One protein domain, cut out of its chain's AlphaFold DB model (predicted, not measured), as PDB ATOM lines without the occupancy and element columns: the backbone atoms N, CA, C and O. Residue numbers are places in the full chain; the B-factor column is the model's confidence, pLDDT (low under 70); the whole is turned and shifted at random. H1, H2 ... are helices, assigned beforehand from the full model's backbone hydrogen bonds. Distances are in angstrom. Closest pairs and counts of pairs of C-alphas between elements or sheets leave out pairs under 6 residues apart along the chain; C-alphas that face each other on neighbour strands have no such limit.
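What this domain is: This is residues 4 to 49 of the 57 residues of the protein "Lysine-specific permease" of Escherichia coli ISC7 (UniProt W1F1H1). An open L of three helices strung end to end, with no packed core: H1 and H2 follow each other in nearly one line as one arm, and H3, prolonged by the tail of residues 39 to 49, makes the other. The 46 printed residues have three named helices, in the order H1, H2, H3, and no named strand; the class is all helix. The whole is extended, with a radius of gyration of the C-alphas of 18.1 A, and spans 56 by 23 by 15 A.

How they stand to each other: H1, residues 4 to 11, and H2, residues 14 to 21, meet only through their link. H2 and H3, residues 24 to 38, are close but not clearly touching; their closest C-alphas, of Ala 19 and Pro 26, are 7.5 A apart. Their lines are about perpendicular, at 87 degrees. H1 and H3 are apart. In H1, H2 and H3 every O i to N i+4 pair is within hydrogen-bond range.

Where its parts are: H1 begins at C-alpha 4 (23.122, 1.650, -50.443) and is 10.8 A long from first to last C-alpha; H2 is 10.9 A. H3 is 20.6 A long and ends at C-alpha 38 (35.164, -31.295, -28.054).

The domain as a whole: The C-alphas farthest apart, of Asn 4 and Met 49, are 56.8 A apart. The printed part has no cut, and both links are tight. Residues 4 to 19 and 40 to 47 have pLDDT under 70.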
ATOM      1  N   ASN A   4      22.538   1.848 -51.768       58.66
ATOM      2  CA  ASN A   4      23.122   1.650 -50.443       58.66
ATOM      3  C   ASN A   4      23.345   0.159 -50.136       58.66
ATOM      4  O   ASN A   4      24.319  -0.187 -49.482       58.66
ATOM      5  N   TYR A   5      22.494  -0.738 -50.649       54.22
ATOM      6  CA  TYR A   5      22.629  -2.184 -50.430       54.22
ATOM      7  C   TYR A   5      23.829  -2.795 -51.164       54.22
ATOM      8  O   TYR A   5      24.476  -3.687 -50.626       54.22
ATOM      9  N   GLU A   6      24.178  -2.286 -52.348       58.72
ATOM     10  CA  GLU A   6      25.389  -2.722 -53.054       58.72
ATOM     11  C   GLU A   6      26.668  -2.286 -52.331       58.72
ATOM     12  O   GLU A   6      27.658  -3.009 -52.381       58.72
ATOM     13  N   ALA A   7      26.653  -1.155 -51.618       56.47
ATOM     14  CA  ALA A   7      27.779  -0.717 -50.794       56.47
ATOM     15  C   ALA A   7      27.951  -1.593 -49.539       56.47
ATOM     16  O   ALA A   7      29.071  -1.989 -49.240       56.47
ATOM     17  N   PHE A   8      26.861  -1.987 -48.867       58.00
ATOM     18  CA  PHE A   8      26.922  -2.929 -47.737       58.00
ATOM     19  C   PHE A   8      27.301  -4.363 -48.163       58.00
ATOM     20  O   PHE A   8      27.990  -5.069 -47.425       58.00
ATOM     21  N   LEU A   9      26.912  -4.797 -49.370       58.47
ATOM     22  CA  LEU A   9      27.339  -6.085 -49.933       58.47
ATOM     23  C   LEU A   9      28.792  -6.049 -50.432       58.47
ATOM     24  O   LEU A   9      29.498  -7.042 -50.286       58.47
ATOM     25  N   LYS A  10      29.271  -4.914 -50.962       55.50
ATOM     26  CA  LYS A  10      30.693  -4.708 -51.300       55.50
ATOM     27  C   LYS A  10      31.595  -4.673 -50.069       55.50
ATOM     28  O   LYS A  10      32.685  -5.228 -50.128       55.50
ATOM     29  N   ASP A  11      31.141  -4.085 -48.968       54.59
ATOM     30  CA  ASP A  11      31.881  -4.036 -47.696       54.59
ATOM     31  C   ASP A  11      32.043  -5.435 -47.063       54.59
ATOM     32  O   ASP A  11      33.048  -5.754 -46.432       54.59
ATOM     33  N   THR A  12      31.097  -6.340 -47.339       55.56
ATOM     34  CA  THR A  12      31.189  -7.754 -46.936       55.56
ATOM     35  C   THR A  12      32.271  -8.522 -47.722       55.56
ATOM     36  O   THR A  12      32.750  -9.556 -47.261       55.56
ATOM     37  N   ILE A  13      32.697  -8.034 -48.896       55.50
ATOM     38  CA  ILE A  13      33.598  -8.768 -49.805       55.50
ATOM     39  C   ILE A  13      35.081  -8.589 -49.451       55.50
ATOM     40  O   ILE A  13      35.870  -9.489 -49.747       55.50
ATOM     41  N   ASP A  14      35.485  -7.528 -48.746       60.44
ATOM     42  CA  ASP A  14      36.904  -7.382 -48.368       60.44
ATOM     43  C   ASP A  14      37.319  -8.290 -47.191       60.44
ATOM     44  O   ASP A  14      38.499  -8.472 -46.891       60.44
ATOM     45  N   TRP A  15      36.361  -9.001 -46.591       60.31
ATOM     46  CA  TRP A  15      36.667 -10.165 -45.760       60.31
ATOM     47  C   TRP A  15      37.280 -11.302 -46.567       60.31
ATOM     48  O   TRP A  15      38.011 -12.095 -45.993       60.31
ATOM     49  N   GLY A  16      37.029 -11.400 -47.874       65.88
ATOM     50  CA  GLY A  16      37.638 -12.419 -48.729       65.88
ATOM     51  C   GLY A  16      39.140 -12.207 -48.903       65.88
ATOM     52  O   GLY A  16      39.896 -13.171 -48.844       65.88
ATOM     53  N   GLY A  17      39.585 -10.953 -49.049       68.44
ATOM     54  CA  GLY A  17      41.002 -10.589 -49.135       68.44
ATOM     55  C   GLY A  17      41.721 -10.762 -47.798       68.44
ATOM     56  O   GLY A  17      42.743 -11.443 -47.728       68.44
ATOM     57  N   VAL A  18      41.135 -10.247 -46.713       69.38
ATOM     58  CA  VAL A  18      41.670 -10.412 -45.350       69.38
ATOM     59  C   VAL A  18      41.651 -11.881 -44.925       69.38
ATOM     60  O   VAL A  18      42.644 -12.381 -44.400       69.38
ATOM     61  N   ALA A  19      40.578 -12.620 -45.208       65.75
ATOM     62  CA  ALA A  19      40.537 -14.056 -44.981       65.75
ATOM     63  C   ALA A  19      41.483 -14.805 -45.914       65.75
ATOM     64  O   ALA A  19      41.970 -15.826 -45.485       65.75
ATOM     65  N   ALA A  20      41.805 -14.356 -47.131       70.75
ATOM     66  CA  ALA A  20      42.782 -15.038 -47.988       70.75
ATOM     67  C   ALA A  20      44.229 -14.803 -47.522       70.75
ATOM     68  O   ALA A  20      45.013 -15.749 -47.446       70.75
ATOM     69  N   THR A  21      44.582 -13.567 -47.157       78.94
ATOM     70  CA  THR A  21      45.920 -13.216 -46.648       78.94
ATOM     71  C   THR A  21      46.152 -13.741 -45.231       78.94
ATOM     72  O   THR A  21      47.279 -14.087 -44.878       78.94
ATOM     73  N   TYR A  22      45.091 -13.866 -44.433       75.81
ATOM     74  CA  TYR A  22      45.162 -14.310 -43.043       75.81
ATOM     75  C   TYR A  22      44.370 -15.588 -42.768       75.81
ATOM     76  O   TYR A  22      44.092 -15.858 -41.605       75.81
ATOM     77  N   ILE A  23      44.068 -16.412 -43.786       81.19
ATOM     78  CA  ILE A  23      43.227 -17.634 -43.686       81.19
ATOM     79  C   ILE A  23      43.662 -18.544 -42.539       81.19
ATOM     80  O   ILE A  23      42.836 -19.165 -41.872       81.19
ATOM     81  N   GLY A  24      44.970 -18.578 -42.273       84.75
ATOM     82  CA  GLY A  24      45.567 -19.378 -41.217       84.75
ATOM     83  C   GLY A  24      45.063 -19.012 -39.823       84.75
ATOM     84  O   GLY A  24      44.868 -19.916 -39.020       84.75
ATOM     85  N   ILE A  25      44.799 -17.733 -39.529       87.31
ATOM     86  CA  ILE A  25      44.393 -17.293 -38.185       87.31
ATOM     87  C   ILE A  25      42.941 -17.706 -37.878       87.31
ATOM     88  O   ILE A  25      42.741 -18.400 -36.879       87.31
ATOM     89  N   PRO A  26      41.923 -17.381 -38.706       85.19
ATOM     90  CA  PRO A  26      40.563 -17.866 -38.490       85.19
ATOM     91  C   PRO A  26      40.478 -19.394 -38.512       85.19
ATOM     92  O   PRO A  26      39.817 -19.975 -37.655       85.19
ATOM     93  N   LEU A  27      41.183 -20.061 -39.436       86.56
ATOM     94  CA  LEU A  27      41.180 -21.523 -39.527       86.56
ATOM     95  C   LEU A  27      41.772 -22.167 -38.265       86.56
ATOM     96  O   LEU A  27      41.191 -23.101 -37.711       86.56
ATOM     97  N   PHE A  28      42.893 -21.636 -37.777       89.31
ATOM     98  CA  PHE A  28      43.521 -22.087 -36.539       89.31
ATOM     99  C   PHE A  28      42.604 -21.881 -35.331       89.31
ATOM    100  O   PHE A  28      42.466 -22.793 -34.518       89.31
ATOM    101  N   LEU A  29      41.926 -20.733 -35.233       89.31
ATOM    102  CA  LEU A  29      40.967 -20.468 -34.158       89.31
ATOM    103  C   LEU A  29      39.762 -21.409 -34.213       89.31
ATOM    104  O   LEU A  29      39.362 -21.904 -33.166       89.31
ATOM    105  N   ILE A  30      39.208 -21.701 -35.392       90.31
ATOM    106  CA  ILE A  30      38.079 -22.634 -35.538       90.31
ATOM    107  C   ILE A  30      38.488 -24.047 -35.112       90.31
ATOM    108  O   ILE A  30      37.782 -24.678 -34.325       90.31
ATOM    109  N   ILE A  31      39.637 -24.536 -35.589       90.00
ATOM    110  CA  ILE A  31      40.132 -25.874 -35.244       90.00
ATOM    111  C   ILE A  31      40.482 -25.949 -33.756       90.00
ATOM    112  O   ILE A  31      40.088 -26.903 -33.088       90.00
ATOM    113  N   TRP A  32      41.176 -24.945 -33.211       86.94
ATOM    114  CA  TRP A  32      41.499 -24.892 -31.786       86.94
ATOM    115  C   TRP A  32      40.225 -24.819 -30.954       86.94
ATOM    116  O   TRP A  32      40.043 -25.633 -30.057       86.94
ATOM    117  N   PHE A  33      39.319 -23.892 -31.239       88.00
ATOM    118  CA  PHE A  33      38.101 -23.730 -30.456       88.00
ATOM    119  C   PHE A  33      37.212 -24.974 -30.544       88.00
ATOM    120  O   PHE A  33      36.762 -25.465 -29.512       88.00
ATOM    121  N   GLY A  34      37.059 -25.558 -31.737       89.50
ATOM    122  CA  GLY A  34      36.384 -26.838 -31.935       89.50
ATOM    123  C   GLY A  34      37.030 -27.961 -31.123       89.50
ATOM    124  O   GLY A  34      36.349 -28.637 -30.356       89.50
ATOM    125  N   TYR A  35      38.353 -28.112 -31.194       85.81
ATOM    126  CA  TYR A  35      39.085 -29.096 -30.397       85.81
ATOM    127  C   TYR A  35      38.959 -28.839 -28.893       85.81
ATOM    128  O   TYR A  35      38.773 -29.776 -28.128       85.81
ATOM    129  N   LYS A  36      39.018 -27.582 -28.453       83.25
ATOM    130  CA  LYS A  36      38.911 -27.164 -27.048       83.25
ATOM    131  C   LYS A  36      37.524 -27.449 -26.473       83.25
ATOM    132  O   LYS A  36      37.430 -27.864 -25.318       83.25
ATOM    133  N   LEU A  37      36.472 -27.248 -27.271       82.81
ATOM    134  CA  LEU A  37      35.097 -27.594 -26.918       82.81
ATOM    135  C   LEU A  37      34.888 -29.114 -26.897       82.81
ATOM    136  O   LEU A  37      34.367 -29.628 -25.915       82.81
ATOM    137  N   ILE A  38      35.339 -29.835 -27.934       80.38
ATOM    138  CA  ILE A  38      35.164 -31.295 -28.054       80.38
ATOM    139  C   ILE A  38      35.962 -32.045 -26.993       80.38
ATOM    140  O   ILE A  38      35.422 -32.917 -26.319       80.38
ATOM    141  N   LYS A  39      37.249 -31.718 -26.823       73.75
ATOM    142  CA  LYS A  39      38.060 -32.331 -25.768       73.75
ATOM    143  C   LYS A  39      37.625 -31.906 -24.382       73.75
ATOM    144  O   LYS A  39      38.118 -32.519 -23.443       73.75
ATOM    145  N   GLY A  40      36.768 -30.885 -24.280       62.47
ATOM    146  CA  GLY A  40      36.379 -30.258 -23.038       62.47
ATOM    147  C   GLY A  40      37.637 -29.952 -22.257       62.47
ATOM    148  O   GLY A  40      38.077 -30.772 -21.455       62.47
ATOM    149  N   THR A  41      38.245 -28.777 -22.454       59.38
ATOM    150  CA  THR A  41      39.080 -28.255 -21.369       59.38
ATOM    151  C   THR A  41      38.146 -28.094 -20.175       59.38
ATOM    152  O   THR A  41      37.548 -27.035 -19.995       59.38
ATOM    153  N   HIS A  42      37.951 -29.179 -19.421       60.91
ATOM    154  CA  HIS A  42      37.400 -29.185 -18.094       60.91
ATOM    155  C   HIS A  42      38.352 -28.260 -17.382       60.91
ATOM    156  O   HIS A  42      39.504 -28.601 -17.110       60.91
ATOM    157  N   PHE A  43      37.911 -27.021 -17.219       62.22
ATOM    158  CA  PHE A  43      38.545 -26.110 -16.308       62.22
ATOM    159  C   PHE A  43      38.279 -26.734 -14.946       62.22
ATOM    160  O   PHE A  43      37.255 -26.459 -14.324       62.22
ATOM    161  N   VAL A  44      39.122 -27.707 -14.579       65.94
ATOM    162  CA  VAL A  44      39.025 -28.437 -13.326       65.94
ATOM    163  C   VAL A  44      39.212 -27.362 -12.282       65.94
ATOM    164  O   VAL A  44      40.309 -26.819 -12.117       65.94
ATOM    165  N   ARG A  45      38.108 -26.973 -11.646       60.75
ATOM    166  CA  ARG A  45      38.173 -26.027 -10.541       60.75
ATOM    167  C   ARG A  45      39.116 -26.626  -9.511       60.75
ATOM    168  O   ARG A  45      39.128 -27.838  -9.329       60.75
ATOM    169  N   TYR A  46      39.869 -25.786  -8.805       63.72
ATOM    170  CA  TYR A  46      40.758 -26.257  -7.738       63.72
ATOM    171  C   TYR A  46      40.050 -27.218  -6.763       63.72
ATOM    172  O   TYR A  46      40.663 -28.158  -6.279       63.72
ATOM    173  N   SER A  47      38.740 -27.039  -6.553       68.56
ATOM    174  CA  SER A  47      37.901 -27.917  -5.728       68.56
ATOM    175  C   SER A  47      37.671 -29.332  -6.286       68.56
ATOM    176  O   SER A  47      37.302 -30.215  -5.520       68.56
ATOM    177  N   GLU A  48      37.824 -29.555  -7.591       70.06
ATOM    178  CA  GLU A  48      37.645 -30.858  -8.255       70.06
ATOM    179  C   GLU A  48      38.982 -31.588  -8.469       70.06
ATOM    180  O   GLU A  48      39.002 -32.743  -8.903       70.06
ATOM    181  N   MET A  49      40.109 -30.939  -8.152       75.06
ATOM    182  CA  MET A  49      41.424 -31.570  -8.214       75.06
ATOM    183  C   MET A  49      41.545 -32.625  -7.112       75.06
ATOM    184  O   MET A  49      41.684 -32.312  -5.932       75.06
TER     185      MET A  49